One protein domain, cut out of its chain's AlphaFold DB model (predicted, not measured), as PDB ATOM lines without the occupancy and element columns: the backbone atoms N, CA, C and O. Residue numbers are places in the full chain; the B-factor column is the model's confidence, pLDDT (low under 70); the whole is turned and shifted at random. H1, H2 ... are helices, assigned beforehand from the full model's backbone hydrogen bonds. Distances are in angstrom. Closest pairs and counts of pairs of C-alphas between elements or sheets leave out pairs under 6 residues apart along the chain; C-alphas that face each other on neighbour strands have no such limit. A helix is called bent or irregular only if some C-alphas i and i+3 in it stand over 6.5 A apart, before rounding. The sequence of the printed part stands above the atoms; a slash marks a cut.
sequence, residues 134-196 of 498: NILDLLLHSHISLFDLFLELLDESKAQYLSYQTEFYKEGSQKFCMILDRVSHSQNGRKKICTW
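Overview. This is residues 134 to 196 of the 498 residues of an uncharacterized protein of Hypholoma sublateritium (strain FD-334 SS-4) (UniProt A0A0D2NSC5). Five short helices follow one another round an open U with no shared core: H1 and H2 make one arm, H3 lies at the bottom, and H4 and H5 make the other arm, meeting at a corner. The printed part has 63 residues, of which 47 are in the five named helices, in the order H1, H2, H3, H4, H5 along the chain; there is no named strand, and the class is all helix. The whole is loose, with a radius of gyration of the C-alphas of 13.7 A and spans of 33 by 33 by 22 A.

Along the chain. H4, residues 175 to 185, is 15.4 A long from C-alpha 175 at (102.733, 75.680, 98.590). H5 is residues 187 to 196, 14.3 A; H3, 159 to 168, 14.3 A, is irregular, with C-alphas 160 and 163 7.8 A apart. H2 is residues 146 to 153, 10.5 A, and H1 134 to 141, 10.6 A, from C-alpha 134 at (103.227, 96.257, 104.873).

Arrangement. H4 and H5 touch only at the corner, closest at the C-alphas of Ser 184 and Arg 190, 4.4 A. H2 and H3 only just touch, with 3 pairs of C-alphas within 8 A, closest Leu 153 and Tyr 161. H2 and H4 are apart. Every O i to N i+4 pair is within hydrogen-bond range in H1, H2, H4 and H5, and 4 of 6 in H3.

Size, cuts and confidence. The C-alphas farthest apart, of Ala 159 and Gln 187, are 35.7 A apart. The printed part has no cut or long link, and no printed residue is under 70.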
ATOM      1  N   ASN A 134     103.306  95.170 105.853       93.69
ATOM      2  CA  ASN A 134     103.227  96.257 104.873       93.69
ATOM      3  C   ASN A 134     102.365  95.888 103.652       93.69
ATOM      4  O   ASN A 134     101.646  96.734 103.120       93.69
ATOM      5  N   ILE A 135     102.439  94.636 103.183       93.31
ATOM      6  CA  ILE A 135     101.618  94.153 102.063       93.31
ATOM      7  C   ILE A 135     100.146  94.076 102.479       93.31
ATOM      8  O   ILE A 135      99.277  94.510 101.723       93.31
ATOM      9  N   LEU A 136      99.859  93.550 103.671       92.56
ATOM     10  CA  LEU A 136      98.497  93.452 104.195       92.56
ATOM     11  C   LEU A 136      97.869  94.836 104.392       92.56
ATOM     12  O   LEU A 136      96.717  95.030 104.002       92.56
ATOM     13  N   ASP A 137      98.632  95.807 104.894       93.69
ATOM     14  CA  ASP A 137      98.186  97.195 105.007       93.69
ATOM     15  C   ASP A 137      97.860  97.787 103.634       93.69
ATOM     16  O   ASP A 137      96.829  98.439 103.468       93.69
ATOM     17  N   LEU A 138      98.689  97.539 102.620       95.31
ATOM     18  CA  LEU A 138      98.460  98.063 101.272       95.31
ATOM     19  C   LEU A 138      97.184  97.480 100.643       95.31
ATOM     20  O   LEU A 138      96.408  98.211 100.019       95.31
ATOM     21  N   LEU A 139      96.923  96.187 100.861       93.69
ATOM     22  CA  LEU A 139      95.684  95.532 100.432       93.69
ATOM     23  C   LEU A 139      94.459  96.103 101.151       93.69
ATOM     24  O   LEU A 139      93.448  96.392 100.507       93.69
ATOM     25  N   LEU A 140      94.576  96.343 102.459       93.56
ATOM     26  CA  LEU A 140      93.515  96.932 103.267       93.56
ATOM     27  C   LEU A 140      93.160  98.354 102.800       93.56
ATOM     28  O   LEU A 140      91.982  98.645 102.602       93.56
ATOM     29  N   HIS A 141      94.159  99.211 102.555       95.00
ATOM     30  CA  HIS A 141      93.956 100.572 102.032       95.00
ATOM     31  C   HIS A 141      93.361 100.581 100.620       95.00
ATOM     32  O   HIS A 141      92.653 101.515 100.251       95.00
ATOM     33  N   SER A 142      93.631  99.537  99.835       94.25
ATOM     34  CA  SER A 142      93.091  99.382  98.480       94.25
ATOM     35  C   SER A 142      91.702  98.737  98.455       94.25
ATOM     36  O   SER A 142      91.133  98.583  97.379       94.25
ATOM     37  N   HIS A 143      91.146  98.359  99.614       93.56
ATOM     38  CA  HIS A 143      89.896  97.601  99.736       93.56
ATOM     39  C   HIS A 143      89.888  96.272  98.954       93.56
ATOM     40  O   HIS A 143      88.833  95.817  98.515       93.56
ATOM     41  N   ILE A 144      91.053  95.635  98.793       94.56
ATOM     42  CA  ILE A 144      91.187  94.339  98.116       94.56
ATOM     43  C   ILE A 144      91.391  93.264  99.182       94.56
ATOM     44  O   ILE A 144      92.355  93.314  99.948       94.56
ATOM     45  N   SER A 145      90.503  92.268  99.243       94.50
ATOM     46  CA  SER A 145      90.728  91.102 100.102       94.50
ATOM     47  C   SER A 145      91.943  90.321  99.609       94.50
ATOM     48  O   SER A 145      92.126  90.139  98.406       94.50
ATOM     49  N   LEU A 146      92.731  89.760 100.529       92.94
ATOM     50  CA  LEU A 146      93.818  88.848 100.164       92.94
ATOM     51  C   LEU A 146      93.316  87.687  99.286       92.94
ATOM     52  O   LEU A 146      94.020  87.259  98.378       92.94
ATOM     53  N   PHE A 147      92.091  87.204  99.526       91.94
ATOM     54  CA  PHE A 147      91.476  86.156  98.708       91.94
ATOM     55  C   PHE A 147      91.065  86.652  97.320       91.94
ATOM     56  O   PHE A 147      91.203  85.895  96.368       91.94
ATOM     57  N   ASP A 148      90.625  87.906  97.188       93.31
ATOM     58  CA  ASP A 148      90.286  88.492  95.885       93.31
ATOM     59  C   ASP A 148      91.549  88.659  95.039       93.31
ATOM     60  O   ASP A 148      91.554  88.282  93.872       93.31
ATOM     61  N   LEU A 149      92.652  89.118  95.649       94.00
ATOM     62  CA  LEU A 149      93.962  89.121  94.996       94.00
ATOM     63  C   LEU A 149      94.374  87.703  94.582       94.00
ATOM     64  O   LEU A 149      94.893  87.508  93.489       94.00
ATOM     65  N   PHE A 150      94.155  86.708  95.445       93.38
ATOM     66  CA  PHE A 150      94.509  85.322  95.143       93.38
ATOM     67  C   PHE A 150      93.713  84.774  93.954       93.38
ATOM     68  O   PHE A 150      94.291  84.155  93.068       93.38
ATOM     69  N   LEU A 151      92.404  85.033  93.906       94.38
ATOM     70  CA  LEU A 151      91.543  84.651  92.786       94.38
ATOM     71  C   LEU A 151      91.957  85.366  91.490       94.38
ATOM     72  O   LEU A 151      92.041  84.731  90.447       94.38
ATOM     73  N   GLU A 152      92.280  86.655  91.576       95.31
ATOM     74  CA  GLU A 152      92.739  87.492  90.466       95.31
ATOM     75  C   GLU A 152      94.097  87.035  89.905       95.31
ATOM     76  O   GLU A 152      94.302  87.038  88.693       95.31
ATOM     77  N   LEU A 153      95.017  86.589  90.770       94.94
ATOM     78  CA  LEU A 153      96.302  86.009  90.363       94.94
ATOM     79  C   LEU A 153      96.134  84.639  89.690       94.94
ATOM     80  O   LEU A 153      96.920  84.296  88.807       94.94
ATOM     81  N   LEU A 154      95.130  83.857  90.096       94.31
ATOM     82  CA  LEU A 154      94.852  82.522  89.552       94.31
ATOM     83  C   LEU A 154      93.941  82.531  88.315       94.31
ATOM     84  O   LEU A 154      93.696  81.470  87.746       94.31
ATOM     85  N   ASP A 155      93.463  83.698  87.880       95.12
ATOM     86  CA  ASP A 155      92.650  83.843  86.674       95.12
ATOM     87  C   ASP A 155      93.498  83.631  85.407       95.12
ATOM     88  O   ASP A 155      94.284  84.492  84.995       95.12
ATOM     89  N   GLU A 156      93.326  82.474  84.765       94.94
ATOM     90  CA  GLU A 156      94.043  82.081  83.544       94.94
ATOM     91  C   GLU A 156      93.815  83.041  82.364       94.94
ATOM     92  O   GLU A 156      94.615  83.075  81.429       94.94
ATOM     93  N   SER A 157      92.769  83.877  82.400       96.06
ATOM     94  CA  SER A 157      92.535  84.880  81.356       96.06
ATOM     95  C   SER A 157      93.546  86.040  81.388       96.06
ATOM     96  O   SER A 157      93.698  86.759  80.396       96.06
ATOM     97  N   LYS A 158      94.281  86.222  82.497       95.81
ATOM     98  CA  LYS A 158      95.199  87.351  82.716       95.81
ATOM     99  C   LYS A 158      96.658  86.930  82.562       95.81
ATOM    100  O   LYS A 158      97.361  86.659  83.534       95.81
ATOM    101  N   ALA A 159      97.158  86.993  81.327       95.12
ATOM    102  CA  ALA A 159      98.532  86.610  80.968       95.12
ATOM    103  C   ALA A 159      99.642  87.288  81.807       95.12
ATOM    104  O   ALA A 159     100.726  86.731  81.968       95.12
ATOM    105  N   GLN A 160      99.380  88.470  82.375       95.88
ATOM    106  CA  GLN A 160     100.320  89.197  83.238       95.88
ATOM    107  C   GLN A 160     100.670  88.468  84.550       95.88
ATOM    108  O   GLN A 160     101.690  88.785  85.162       95.88
ATOM    109  N   TYR A 161      99.874  87.476  84.965       95.44
ATOM    110  CA  TYR A 161     100.109  86.680  86.175       95.44
ATOM    111  C   TYR A 161     100.594  85.252  85.888       95.44
ATOM    112  O   TYR A 161     100.739  84.454  86.815       95.44
ATOM    113  N   LEU A 162     100.929  84.935  84.630       94.50
ATOM    114  CA  LEU A 162     101.315  83.585  84.207       94.50
ATOM    115  C   LEU A 162     102.504  83.020  85.004       94.50
ATOM    116  O   LEU A 162     102.543  81.824  85.287       94.50
ATOM    117  N   SER A 163     103.469  83.858  85.402       94.94
ATOM    118  CA  SER A 163     104.614  83.422  86.215       94.94
ATOM    119  C   SER A 163     104.194  82.930  87.604       94.94
ATOM    120  O   SER A 163     104.706  81.914  88.072       94.94
ATOM    121  N   TYR A 164     103.232  83.607  88.238       93.69
ATOM    122  CA  TYR A 164     102.673  83.205  89.527       93.69
ATOM    123  C   TYR A 164     101.819  81.947  89.391       93.69
ATOM    124  O   TYR A 164     101.964  81.042  90.205       93.69
ATOM    125  N   GLN A 165     101.001  81.851  88.339       93.06
ATOM    126  CA  GLN A 165     100.200  80.657  88.039       93.06
ATOM    127  C   GLN A 165     101.093  79.434  87.810       93.06
ATOM    128  O   GLN A 165     100.893  78.391  88.426       93.06
ATOM    129  N   THR A 166     102.138  79.586  86.992       93.25
ATOM    130  CA  THR A 166     103.096  78.513  86.698       93.25
ATOM    131  C   THR A 166     103.803  78.045  87.964       93.25
ATOM    132  O   THR A 166     103.935  76.849  88.183       93.25
ATOM    133  N   GLU A 167     104.241  78.967  88.824       92.06
ATOM    134  CA  GLU A 167     104.897  78.623  90.089       92.06
ATOM    135  C   GLU A 167     103.918  78.017  91.114       92.06
ATOM    136  O   GLU A 167     104.307  77.169  91.922       92.06
ATOM    137  N   PHE A 168     102.647  78.425  91.080       91.38
ATOM    138  CA  PHE A 168     101.594  77.897  91.944       91.38
ATOM    139  C   PHE A 168     101.220  76.452  91.583       91.38
ATOM    140  O   PHE A 168     101.126  75.619  92.482       91.38
ATOM    141  N   TYR A 169     101.093  76.142  90.287       91.62
ATOM    142  CA  TYR A 169     100.762  74.805  89.767       91.62
ATOM    143  C   TYR A 169     101.980  73.939  89.421       91.62
ATOM    144  O   TYR A 169     101.832  72.836  88.897       91.62
ATOM    145  N   LYS A 170     103.196  74.420  89.696       94.44
ATOM    146  CA  LYS A 170     104.438  73.711  89.384       94.44
ATOM    147  C   LYS A 170     104.461  72.326  90.026       94.44
ATOM    148  O   LYS A 170     104.328  72.201  91.246       94.44
ATOM    149  N   GLU A 171     104.720  71.306  89.215       89.25
ATOM    150  CA  GLU A 171     104.870  69.922  89.664       89.25
ATOM    151  C   GLU A 171     106.005  69.839  90.709       89.25
ATOM    152  O   GLU A 171     107.159  70.173  90.432       89.25
ATOM    153  N   GLY A 172     105.658  69.507  91.959       90.19
ATOM    154  CA  GLY A 172     106.573  69.491  93.113       90.19
ATOM    155  C   GLY A 172     106.471  70.688  94.074       90.19
ATOM    156  O   GLY A 172     107.048  70.642  95.162       90.19
ATOM    157  N   SER A 173     105.720  71.741  93.738       91.88
ATOM    158  CA  SER A 173     105.420  72.827  94.679       91.88
ATOM    159  C   SER A 173     104.463  72.340  95.769       91.88
ATOM    160  O   SER A 173     103.330  71.956  95.498       91.88
ATOM    161  N   GLN A 174     104.890  72.397  97.033       93.31
ATOM    162  CA  GLN A 174     104.030  72.057  98.175       93.31
ATOM    163  C   GLN A 174     103.189  73.244  98.663       93.31
ATOM    164  O   GLN A 174     102.388  73.084  99.578       93.31
ATOM    165  N   LYS A 175     103.348  74.442  98.079       90.25
ATOM    166  CA  LYS A 175     102.733  75.680  98.590       90.25
ATOM    167  C   LYS A 175     101.207  75.583  98.647       90.25
ATOM    168  O   LYS A 175     100.621  75.928  99.669       90.25
ATOM    169  N   PHE A 176     100.568  75.076  97.591       90.56
ATOM    170  CA  PHE A 176      99.115  74.900  97.570       90.56
ATOM    171  C   PHE A 176      98.646  73.865  98.598       90.56
ATOM    172  O   PHE A 176      97.740  74.148  99.380       90.56
ATOM    173  N   CYS A 177      99.317  72.711  98.666       91.81
ATOM    174  CA  CYS A 177      99.039  71.685  99.673       91.81
ATOM    175  C   CYS A 177      99.174  72.249 101.091       91.81
ATOM    176  O   CYS A 177      98.266  72.088 101.893       91.81
ATOM    177  N   MET A 178     100.235  73.010 101.374       94.06
ATOM    178  CA  MET A 178     100.433  73.665 102.667       94.06
ATOM    179  C   MET A 178      99.314  74.658 102.993       94.06
ATOM    180  O   MET A 178      98.892  74.724 104.144       94.06
ATOM    181  N   ILE A 179      98.820  75.431 102.018       92.81
ATOM    182  CA  ILE A 179      97.669  76.326 102.226       92.81
ATOM    183  C   ILE A 179      96.435  75.501 102.603       92.81
ATOM    184  O   ILE A 179      95.798  75.790 103.618       92.81
ATOM    185  N   LEU A 180      96.120  74.456 101.834       93.50
ATOM    186  CA  LEU A 180      94.978  73.581 102.107       93.50
ATOM    187  C   LEU A 180      95.099  72.884 103.464       93.50
ATOM    188  O   LEU A 180      94.123  72.847 104.213       93.50
ATOM    189  N   ASP A 181      96.291  72.408 103.816       94.69
ATOM    190  CA  ASP A 181      96.579  71.810 105.113       94.69
ATOM    191  C   ASP A 181      96.345  72.831 106.223       94.69
ATOM    192  O   ASP A 181      95.600  72.574 107.162       94.69
ATOM    193  N   ARG A 182      96.895  74.044 106.121       95.06
ATOM    194  CA  ARG A 182      96.679  75.085 107.139       95.06
ATOM    195  C   ARG A 182      95.202  75.436 107.304       95.06
ATOM    196  O   ARG A 182      94.740  75.589 108.434       95.06
ATOM    197  N   VAL A 183      94.445  75.507 106.208       94.44
ATOM    198  CA  VAL A 183      92.994  75.732 106.256       94.44
ATOM    199  C   VAL A 183      92.280  74.540 106.910       94.44
ATOM    200  O   VAL A 183      91.398  74.754 107.748       94.44
ATOM    201  N   SER A 184      92.674  73.303 106.595       94.19
ATOM    202  CA  SER A 184      92.058  72.073 107.117       94.19
ATOM    203  C   SER A 184      92.319  71.839 108.611       94.19
ATOM    204  O   SER A 184      91.479  71.237 109.283       94.19
ATOM    205  N   HIS A 185      93.413  72.378 109.159       95.12
ATOM    206  CA  HIS A 185      93.687  72.361 110.601       95.12
ATOM    207  C   HIS A 185      92.698  73.227 111.401       95.12
ATOM    208  O   HIS A 185      92.455  72.961 112.577       95.12
ATOM    209  N   SER A 186      92.092  74.248 110.784       96.50
ATOM    210  CA  SER A 186      91.062  75.062 111.438       96.50
ATOM    211  C   SER A 186      89.681  74.400 111.336       96.50
ATOM    212  O   SER A 186      89.292  73.910 110.276       96.50
ATOM    213  N   GLN A 187      88.878  74.423 112.406       95.69
ATOM    214  CA  GLN A 187      87.541  73.804 112.391       95.69
ATOM    215  C   GLN A 187      86.621  74.424 111.323       95.69
ATOM    216  O   GLN A 187      85.903  73.703 110.627       95.69
ATOM    217  N   ASN A 188      86.662  75.751 111.167       95.56
ATOM    218  CA  ASN A 188      85.866  76.477 110.174       95.56
ATOM    219  C   ASN A 188      86.369  76.236 108.746       95.56
ATOM    220  O   ASN A 188      85.558  76.029 107.841       95.56
ATOM    221  N   GLY A 189      87.688  76.212 108.543       94.75
ATOM    222  CA  GLY A 189      88.287  75.895 107.251       94.75
ATOM    223  C   GLY A 189      87.988  74.463 106.827       94.75
ATOM    224  O   GLY A 189      87.526  74.257 105.710       94.75
ATOM    225  N   ARG A 190      88.099  73.486 107.736       94.50
ATOM    226  CA  ARG A 190      87.683  72.098 107.486       94.50
ATOM    227  C   ARG A 190      86.219  72.002 107.071       94.50
ATOM    228  O   ARG A 190      85.921  71.330 106.094       94.50
ATOM    229  N   LYS A 191      85.305  72.704 107.758       95.12
ATOM    230  CA  LYS A 191      83.885  72.759 107.361       95.12
ATOM    231  C   LYS A 191      83.723  73.303 105.937       95.12
ATOM    232  O   LYS A 191      83.026  72.681 105.142       95.12
ATOM    233  N   LYS A 192      84.393  74.413 105.595       94.25
ATOM    234  CA  LYS A 192      84.349  74.991 104.238       94.25
ATOM    235  C   LYS A 192      84.937  74.057 103.180       94.25
ATOM    236  O   LYS A 192      84.298  73.864 102.153       94.25
ATOM    237  N   ILE A 193      86.094  73.449 103.444       93.25
ATOM    238  CA  ILE A 193      86.724  72.466 102.552       93.25
ATOM    239  C   ILE A 193      85.793  71.272 102.350       93.25
ATOM    240  O   ILE A 193      85.560  70.885 101.215       93.25
ATOM    241  N   CYS A 194      85.200  70.716 103.407       91.62
ATOM    242  CA  CYS A 194      84.249  69.613 103.273       91.62
ATOM    243  C   CYS A 194      83.035  69.999 102.420       91.62
ATOM    244  O   CYS A 194      82.602  69.201 101.592       91.62
ATOM    245  N   THR A 195      82.488  71.206 102.591       93.38
ATOM    246  CA  THR A 195      81.396  71.707 101.742       93.38
ATOM    247  C   THR A 195      81.845  71.849 100.290       93.38
ATOM    248  O   THR A 195      81.139  71.397  99.395       93.38
ATOM    249  N   TRP A 196      83.031  72.407 100.048       92.12
ATOM    250  CA  TRP A 196      83.589  72.534  98.704       92.12
ATOM    251  C   TRP A 196      83.829  71.165  98.051       92.12
ATOM    252  O   TRP A 196      83.331  70.933  96.958       92.12
TER     253      TRP A 196